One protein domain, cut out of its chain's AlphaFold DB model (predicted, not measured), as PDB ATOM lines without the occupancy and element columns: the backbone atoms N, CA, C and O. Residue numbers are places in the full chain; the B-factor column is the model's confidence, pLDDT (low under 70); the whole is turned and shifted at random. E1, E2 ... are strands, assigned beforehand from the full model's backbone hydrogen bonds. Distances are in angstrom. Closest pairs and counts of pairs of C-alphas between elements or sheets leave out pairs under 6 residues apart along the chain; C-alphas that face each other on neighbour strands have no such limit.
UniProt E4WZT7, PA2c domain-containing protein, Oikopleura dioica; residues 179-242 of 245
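AT A GLANCE: This is residues 179 to 242 of the 245 residues of the protein "PA2c domain-containing protein" of Oikopleura dioica (UniProt E4WZT7). A long, twisted hairpin, E2 and E3, joins along E2 to a shorter hairpin, E4 and E5, set crosswise to it, in one strongly twisted antiparallel sheet, order E3 E2 E4 E5. The printed part has 64 residues, with named strands E1 to E5 in chain order holding 37 of them and no named helix; its class is all strand, and it is compact, with a radius of gyration of the C-alphas of 11.8 A and spans of 36 by 28 by 19 A.

HOW THE PARTS SIT: Start at residues 179 to 180, antiparallel to residues 187 to 188 of E1 (187 to 189), which pairs with no named strand. Next, E2 (194 to 204) and E3 (207 to 216) form a hairpin; find N 201 and O 209, 2.8 A apart. Then E4 (227 to 232) is the antiparallel neighbour of E2, with N 198 and O 227 within hydrogen-bond range at 2.8 A, and forms a hairpin with E5 (235 to 241), with N 232 and O 238 within hydrogen-bond range at 2.8 A.

IN THESE COORDINATES: Find C-alpha 187 at (149.263, 249.833, 215.861), where E1, 6.5 A, begins. E2 runs 31.1 A, E3 28.9 A, E4 14.9 A, and E5 14.0 A to C-alpha 241 at (158.726, 248.816, 200.244).

THE WHOLE: Look to the C-alphas of Lys 192 and Pro 205, the farthest apart, at 36.5 A. The printed part has no cut and no long link; no printed residue is under pLDDT 70.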
ATOM      1  N   CYS A 179     155.631 248.985 214.219       95.00
ATOM      2  CA  CYS A 179     154.363 249.692 214.161       95.00
ATOM      3  C   CYS A 179     153.911 249.923 212.721       95.00
ATOM      4  O   CYS A 179     154.726 250.113 211.824       95.00
ATOM      5  N   CYS A 180     152.600 249.837 212.511       95.50
ATOM      6  CA  CYS A 180     151.944 249.948 211.212       95.50
ATOM      7  C   CYS A 180     150.734 250.873 211.333       95.50
ATOM      8  O   CYS A 180     150.050 250.838 212.353       95.50
ATOM      9  N   GLY A 181     150.438 251.677 210.317       94.69
ATOM     10  CA  GLY A 181     149.443 252.745 210.393       94.69
ATOM     11  C   GLY A 181     150.035 254.148 210.516       94.69
ATOM     12  O   GLY A 181     151.245 254.336 210.680       94.69
ATOM     13  N   LEU A 182     149.141 255.128 210.451       93.44
ATOM     14  CA  LEU A 182     149.402 256.530 210.764       93.44
ATOM     15  C   LEU A 182     148.747 256.864 212.099       93.44
ATOM     16  O   LEU A 182     147.744 256.252 212.462       93.44
ATOM     17  N   TYR A 183     149.302 257.819 212.840       94.62
ATOM     18  CA  TYR A 183     148.670 258.279 214.073       94.62
ATOM     19  C   TYR A 183     147.327 258.955 213.767       94.62
ATOM     20  O   TYR A 183     147.232 259.684 212.780       94.62
ATOM     21  N   PRO A 184     146.290 258.725 214.591       95.88
ATOM     22  CA  PRO A 184     146.289 257.953 215.845       95.88
ATOM     23  C   PRO A 184     146.059 256.433 215.701       95.88
ATOM     24  O   PRO A 184     146.128 255.715 216.693       95.88
ATOM     25  N   ASP A 185     145.810 255.913 214.499       94.69
ATOM     26  CA  ASP A 185     145.478 254.497 214.241       94.69
ATOM     27  C   ASP A 185     146.698 253.575 214.063       94.69
ATOM     28  O   ASP A 185     146.585 252.417 213.640       94.69
ATOM     29  N   ARG A 186     147.881 254.071 214.430       94.50
ATOM     30  CA  ARG A 186     149.129 253.322 214.382       94.50
ATOM     31  C   ARG A 186     149.161 252.256 215.472       94.50
ATOM     32  O   ARG A 186     148.957 252.526 216.654       94.50
ATOM     33  N   ASN A 187     149.425 251.026 215.053       94.81
ATOM     34  CA  ASN A 187     149.263 249.833 215.861       94.81
ATOM     35  C   ASN A 187     150.533 248.971 215.877       94.81
ATOM     36  O   ASN A 187     151.130 248.730 214.823       94.81
ATOM     37  N   PRO A 188     150.924 248.439 217.050       94.56
ATOM     38  CA  PRO A 188     152.088 247.582 217.164       94.56
ATOM     39  C   PRO A 188     151.774 246.182 216.625       94.56
ATOM     40  O   PRO A 188     150.731 245.593 216.941       94.56
ATOM     41  N   TYR A 189     152.706 245.614 215.869       93.44
ATOM     42  CA  TYR A 189     152.633 244.277 215.287       93.44
ATOM     43  C   TYR A 189     153.976 243.548 215.398       93.44
ATOM     44  O   TYR A 189     155.008 244.136 215.713       93.44
ATOM     45  N   SER A 190     153.957 242.234 215.172       91.56
ATOM     46  CA  SER A 190     155.173 241.423 215.132       91.56
ATOM     47  C   SER A 190     155.524 241.072 213.700       91.56
ATOM     48  O   SER A 190     154.789 240.317 213.065       91.56
ATOM     49  N   ILE A 191     156.681 241.534 213.230       89.69
ATOM     50  CA  ILE A 191     157.201 241.248 211.881       89.69
ATOM     51  C   ILE A 191     157.434 239.743 211.617       89.69
ATOM     52  O   ILE A 191     157.601 239.293 210.480       89.69
ATOM     53  N   LYS A 192     157.455 238.923 212.677       89.69
ATOM     54  CA  LYS A 192     157.554 237.461 212.569       89.69
ATOM     55  C   LYS A 192     156.235 236.821 212.142       89.69
ATOM     56  O   LYS A 192     156.263 235.834 211.416       89.69
ATOM     57  N   GLU A 193     155.102 237.365 212.583       91.06
ATOM     58  CA  GLU A 193     153.775 236.756 212.391       91.06
ATOM     59  C   GLU A 193     152.856 237.550 211.457       91.06
ATOM     60  O   GLU A 193     151.837 237.023 210.999       91.06
ATOM     61  N   LYS A 194     153.172 238.825 211.224       94.00
ATOM     62  CA  LYS A 194     152.304 239.795 210.563       94.00
ATOM     63  C   LYS A 194     153.099 240.670 209.599       94.00
ATOM     64  O   LYS A 194     154.259 240.969 209.876       94.00
ATOM     65  N   ASP A 195     152.422 241.120 208.551       94.75
ATOM     66  CA  ASP A 195     152.916 242.132 207.617       94.75
ATOM     67  C   ASP A 195     152.105 243.423 207.774       94.75
ATOM     68  O   ASP A 195     150.917 243.383 208.116       94.75
ATOM     69  N   CYS A 196     152.759 244.560 207.536       95.75
ATOM     70  CA  CYS A 196     152.098 245.843 207.338       95.75
ATOM     71  C   CYS A 196     151.910 246.048 205.836       95.75
ATOM     72  O   CYS A 196     152.897 246.115 205.105       95.75
ATOM     73  N   CYS A 197     150.666 246.118 205.375       95.62
ATOM     74  CA  CYS A 197     150.362 246.375 203.974       95.62
ATOM     75  C   CYS A 197     150.016 247.846 203.774       95.62
ATOM     76  O   CYS A 197     149.321 248.434 204.604       95.62
ATOM     77  N   GLU A 198     150.448 248.409 202.652       95.25
ATOM     78  CA  GLU A 198     149.949 249.666 202.108       95.25
ATOM     79  C   GLU A 198     149.029 249.367 200.925       95.25
ATOM     80  O   GLU A 198     149.399 248.612 200.024       95.25
ATOM     81  N   ARG A 199     147.860 250.009 200.899       93.12
ATOM     82  CA  ARG A 199     146.972 250.067 199.737       93.12
ATOM     83  C   ARG A 199     146.777 251.513 199.316       93.12
ATOM     84  O   ARG A 199     146.508 252.380 200.148       93.12
ATOM     85  N   LYS A 200     146.874 251.759 198.013       90.00
ATOM     86  CA  LYS A 200     146.669 253.078 197.415       90.00
ATOM     87  C   LYS A 200     145.307 253.144 196.745       90.00
ATOM     88  O   LYS A 200     144.990 252.315 195.898       90.00
ATOM     89  N   THR A 201     144.530 254.158 197.095       88.00
ATOM     90  CA  THR A 201     143.258 254.473 196.446       88.00
ATOM     91  C   THR A 201     143.392 255.815 195.744       88.00
ATOM     92  O   THR A 201     143.569 256.846 196.389       88.00
ATOM     93  N   ILE A 202     143.314 255.805 194.415       85.62
ATOM     94  CA  ILE A 202     143.330 257.022 193.599       85.62
ATOM     95  C   ILE A 202     141.897 257.555 193.554       85.62
ATOM     96  O   ILE A 202     141.024 256.917 192.966       85.62
ATOM     97  N   LEU A 203     141.648 258.695 194.201       84.62
ATOM     98  CA  LEU A 203     140.341 259.356 194.142       84.62
ATOM     99  C   LEU A 203     140.204 260.193 192.866       84.62
ATOM    100  O   LEU A 203     139.157 260.181 192.222       84.62
ATOM    101  N   ASP A 204     141.278 260.880 192.492       87.94
ATOM    102  CA  ASP A 204     141.418 261.678 191.277       87.94
ATOM    103  C   ASP A 204     142.919 261.785 190.911       87.94
ATOM    104  O   ASP A 204     143.759 261.314 191.683       87.94
ATOM    105  N   PRO A 205     143.297 262.348 189.744       83.44
ATOM    106  CA  PRO A 205     144.698 262.411 189.313       83.44
ATOM    107  C   PRO A 205     145.655 263.148 190.264       83.44
ATOM    108  O   PRO A 205     146.865 262.975 190.137       83.44
ATOM    109  N   GLU A 206     145.142 263.966 191.185       85.62
ATOM    110  CA  GLU A 206     145.926 264.758 192.138       85.62
ATOM    111  C   GLU A 206     145.819 264.222 193.579       85.62
ATOM    112  O   GLU A 206     146.647 264.570 194.423       85.62
ATOM    113  N   THR A 207     144.851 263.341 193.861       86.19
ATOM    114  CA  THR A 207     144.557 262.839 195.210       86.19
ATOM    115  C   THR A 207     144.728 261.322 195.321       86.19
ATOM    116  O   THR A 207     143.874 260.533 194.905       86.19
ATOM    117  N   GLU A 208     145.815 260.911 195.977       86.94
ATOM    118  CA  GLU A 208     146.082 259.528 196.383       86.94
ATOM    119  C   GLU A 208     145.848 259.370 197.893       86.94
ATOM    120  O   GLU A 208     146.495 260.033 198.708       86.94
ATOM    121  N   LEU A 209     144.946 258.466 198.277       88.00
ATOM    122  CA  LEU A 209     144.783 258.033 199.662       88.00
ATOM    123  C   LEU A 209     145.597 256.770 199.913       88.00
ATOM    124  O   LEU A 209     145.475 255.785 199.185       88.00
ATOM    125  N   LYS A 210     146.392 256.793 200.980       90.31
ATOM    126  CA  LYS A 210     147.152 255.636 201.446       90.31
ATOM    127  C   LYS A 210     146.501 255.065 202.690       90.31
ATOM    128  O   LYS A 210     146.280 255.778 203.667       90.31
ATOM    129  N   GLU A 211     146.228 253.774 202.648       92.12
ATOM    130  CA  GLU A 211     145.705 253.017 203.772       92.12
ATOM    131  C   GLU A 211     146.732 251.986 204.210       92.12
ATOM    132  O   GLU A 211     147.350 251.319 203.381       92.12
ATOM    133  N   TYR A 212     146.884 251.841 205.522       94.75
ATOM    134  CA  TYR A 212     147.833 250.920 206.129       94.75
ATOM    135  C   TYR A 212     147.093 249.971 207.059       94.75
ATOM    136  O   TYR A 212     146.303 250.409 207.898       94.75
ATOM    137  N   PHE A 213     147.349 248.677 206.935       94.94
ATOM    138  CA  PHE A 213     146.672 247.673 207.747       94.94
ATOM    139  C   PHE A 213     147.561 246.456 207.986       94.94
ATOM    140  O   PHE A 213     148.476 246.153 207.227       94.94
ATOM    141  N   ILE A 214     147.293 245.770 209.094       94.88
ATOM    142  CA  ILE A 214     148.083 244.627 209.547       94.88
ATOM    143  C   ILE A 214     147.367 243.340 209.147       94.88
ATOM    144  O   ILE A 214     146.224 243.110 209.551       94.88
ATOM    145  N   VAL A 215     148.069 242.457 208.444       94.94
ATOM    146  CA  VAL A 215     147.570 241.134 208.032       94.94
ATOM    147  C   VAL A 215     148.470 240.016 208.548       94.94
ATOM    148  O   VAL A 215     149.533 240.259 209.116       94.94
ATOM    149  N   ALA A 216     148.033 238.759 208.412       94.19
ATOM    150  CA  ALA A 216     148.930 237.622 208.622       94.19
ATOM    151  C   ALA A 216     150.088 237.665 207.620       94.19
ATOM    152  O   ALA A 216     149.887 238.041 206.472       94.19
ATOM    153  N   LYS A 217     151.291 237.294 208.061       92.56
ATOM    154  CA  LYS A 217     152.468 237.310 207.195       92.56
ATOM    155  C   LYS A 217     152.226 236.518 205.904       92.56
ATOM    156  O   LYS A 217     151.771 235.379 205.977       92.56
ATOM    157  N   GLY A 218     152.544 237.122 204.762       91.88
ATOM    158  CA  GLY A 218     152.306 236.584 203.423       91.88
ATOM    159  C   GLY A 218     150.915 236.860 202.845       91.88
ATOM    160  O   GLY A 218     150.635 236.386 201.751       91.88
ATOM    161  N   ASN A 219     150.053 237.611 203.544       94.25
ATOM    162  CA  ASN A 219     148.675 237.872 203.107       94.25
ATOM    163  C   ASN A 219     148.435 239.310 202.608       94.25
ATOM    164  O   ASN A 219     147.274 239.710 202.537       94.25
ATOM    165  N   CYS A 220     149.473 240.099 202.309       93.31
ATOM    166  CA  CYS A 220     149.264 241.332 201.539       93.31
ATOM    167  C   CYS A 220     148.924 240.947 200.096       93.31
ATOM    168  O   CYS A 220     149.670 240.194 199.466       93.31
ATOM    169  N   ASP A 221     147.799 241.435 199.591       89.19
ATOM    170  CA  ASP A 221     147.257 241.037 198.299       89.19
ATOM    171  C   ASP A 221     147.813 241.907 197.163       89.19
ATOM    172  O   ASP A 221     147.281 242.968 196.824       89.19
ATOM    173  N   ALA A 222     148.903 241.434 196.557       85.00
ATOM    174  CA  ALA A 222     149.533 242.106 195.426       85.00
ATOM    175  C   ALA A 222     148.601 242.231 194.206       85.00
ATOM    176  O   ALA A 222     148.722 243.202 193.456       85.00
ATOM    177  N   ASP A 223     147.646 241.309 194.024       83.94
ATOM    178  CA  ASP A 223     146.686 241.362 192.914       83.94
ATOM    179  C   ASP A 223     145.698 242.528 193.088       83.94
ATOM    180  O   ASP A 223     145.215 243.098 192.107       83.94
ATOM    181  N   ASN A 224     145.461 242.943 194.334       82.31
ATOM    182  CA  ASN A 224     144.696 244.139 194.691       82.31
ATOM    183  C   ASN A 224     145.562 245.408 194.825       82.31
ATOM    184  O   ASN A 224     145.092 246.435 195.322       82.31
ATOM    185  N   GLY A 225     146.816 245.366 194.360       84.44
ATOM    186  CA  GLY A 225     147.740 246.500 194.406       84.44
ATOM    187  C   GLY A 225     148.251 246.823 195.812       84.44
ATOM    188  O   GLY A 225     148.717 247.940 196.053       84.44
ATOM    189  N   GLU A 226     148.144 245.877 196.745       92.88
ATOM    190  CA  GLU A 226     148.699 246.005 198.088       92.88
ATOM    191  C   GLU A 226     150.185 245.648 198.079       92.88
ATOM    192  O   GLU A 226     150.634 244.763 197.350       92.88
ATOM    193  N   ARG A 227     150.966 246.312 198.927       93.69
ATOM    194  CA  ARG A 227     152.395 246.022 199.068       93.69
ATOM    195  C   ARG A 227     152.821 245.965 200.517       93.69
ATOM    196  O   ARG A 227     152.298 246.703 201.351       93.69
ATOM    197  N   VAL A 228     153.783 245.096 200.808       95.25
ATOM    198  CA  VAL A 228     154.372 244.993 202.143       95.25
ATOM    199  C   VAL A 228     155.290 246.190 202.359       95.25
ATOM    200  O   VAL A 228     156.215 246.421 201.582       95.25
ATOM    201  N   VAL A 229     155.056 246.930 203.435       95.00
ATOM    202  CA  VAL A 229     155.839 248.110 203.791       95.00
ATOM    203  C   VAL A 229     156.393 248.024 205.206       95.00
ATOM    204  O   VAL A 229     155.831 247.374 206.088       95.00
ATOM    205  N   ILE A 230     157.488 248.736 205.440       93.25
ATOM    206  CA  ILE A 230     158.039 248.998 206.772       93.25
ATOM    207  C   ILE A 230     158.261 250.495 206.939       93.25
ATOM    208  O   ILE A 230     158.444 251.214 205.958       93.25
ATOM    209  N   SER A 231     158.224 250.979 208.177       91.06
ATOM    210  CA  SER A 231     158.577 252.370 208.440       91.06
ATOM    211  C   SER A 231     160.056 252.620 208.158       91.06
ATOM    212  O   SER A 231     160.908 251.792 208.484       91.06
ATOM    213  N   GLU A 232     160.355 253.771 207.568       88.94
ATOM    214  CA  GLU A 232     161.716 254.229 207.331       88.94
ATOM    215  C   GLU A 232     162.455 254.415 208.666       88.94
ATOM    216  O   GLU A 232     161.908 254.911 209.658       88.94
ATOM    217  N   ALA A 233     163.728 254.020 208.702       80.25
ATOM    218  CA  ALA A 233     164.554 254.168 209.892       80.25
ATOM    219  C   ALA A 233     164.685 255.651 210.282       80.25
ATOM    220  O   ALA A 233     165.175 256.472 209.512       80.25
ATOM    221  N   GLY A 234     164.256 255.991 211.499       78.12
ATOM    222  CA  GLY A 234     164.260 257.371 211.993       78.12
ATOM    223  C   GLY A 234     163.106 258.240 211.481       78.12
ATOM    224  O   GLY A 234     163.002 259.390 211.906       78.12
ATOM    225  N   ASN A 235     162.222 257.709 210.629       84.50
ATOM    226  CA  ASN A 235     161.020 258.402 210.182       84.50
ATOM    227  C   ASN A 235     159.796 257.462 210.170       84.50
ATOM    228  O   ASN A 235     159.455 256.881 209.138       84.50
ATOM    229  N   PRO A 236     159.086 257.325 211.305       84.38
ATOM    230  CA  PRO A 236     157.970 256.384 211.456       84.38
ATOM    231  C   PRO A 236     156.766 256.682 210.543       84.38
ATOM    232  O   PRO A 236     155.872 255.844 210.397       84.38
ATOM    233  N   HIS A 237     156.736 257.871 209.932       83.00
ATOM    234  CA  HIS A 237     155.651 258.360 209.075       83.00
ATOM    235  C   HIS A 237     155.878 258.112 207.590       83.00
ATOM    236  O   HIS A 237     154.967 258.319 206.790       83.00
ATOM    237  N   ILE A 238     157.081 257.688 207.212       88.50
ATOM    238  CA  ILE A 238     157.399 257.305 205.843       88.50
ATOM    239  C   ILE A 238     157.478 255.788 205.790       88.50
ATOM    240  O   ILE A 238     158.084 255.149 206.645       88.50
ATOM    241  N   TYR A 239     156.831 255.217 204.781       92.06
ATOM    242  CA  TYR A 239     156.855 253.791 204.511       92.06
ATOM    243  C   TYR A 239     157.680 253.508 203.264       92.06
ATOM    244  O   TYR A 239     157.496 254.159 202.233       92.06
ATOM    245  N   VAL A 240     158.555 252.514 203.372       91.69
ATOM    246  CA  VAL A 240     159.353 251.978 202.269       91.69
ATOM    247  C   VAL A 240     158.913 250.554 201.961       91.69
ATOM    248  O   VAL A 240     158.422 249.838 202.840       91.69
ATOM    249  N   ASP A 241     159.055 250.163 200.699       89.25
ATOM    250  CA  ASP A 241     158.726 248.816 200.244       89.25
ATOM    251  C   ASP A 241     159.749 247.813 200.792       89.25
ATOM    252  O   ASP A 241     160.953 248.074 200.798       89.25
ATOM    253  N   VAL A 242     159.286 246.653 201.256       84.12
ATOM    254  CA  VAL A 242     160.187 245.597 201.744       84.12
ATOM    255  C   VAL A 242     160.960 244.935 200.598       84.12
ATOM    256  O   VAL A 242     162.010 244.347 200.838       84.12
TER     257      VAL A 242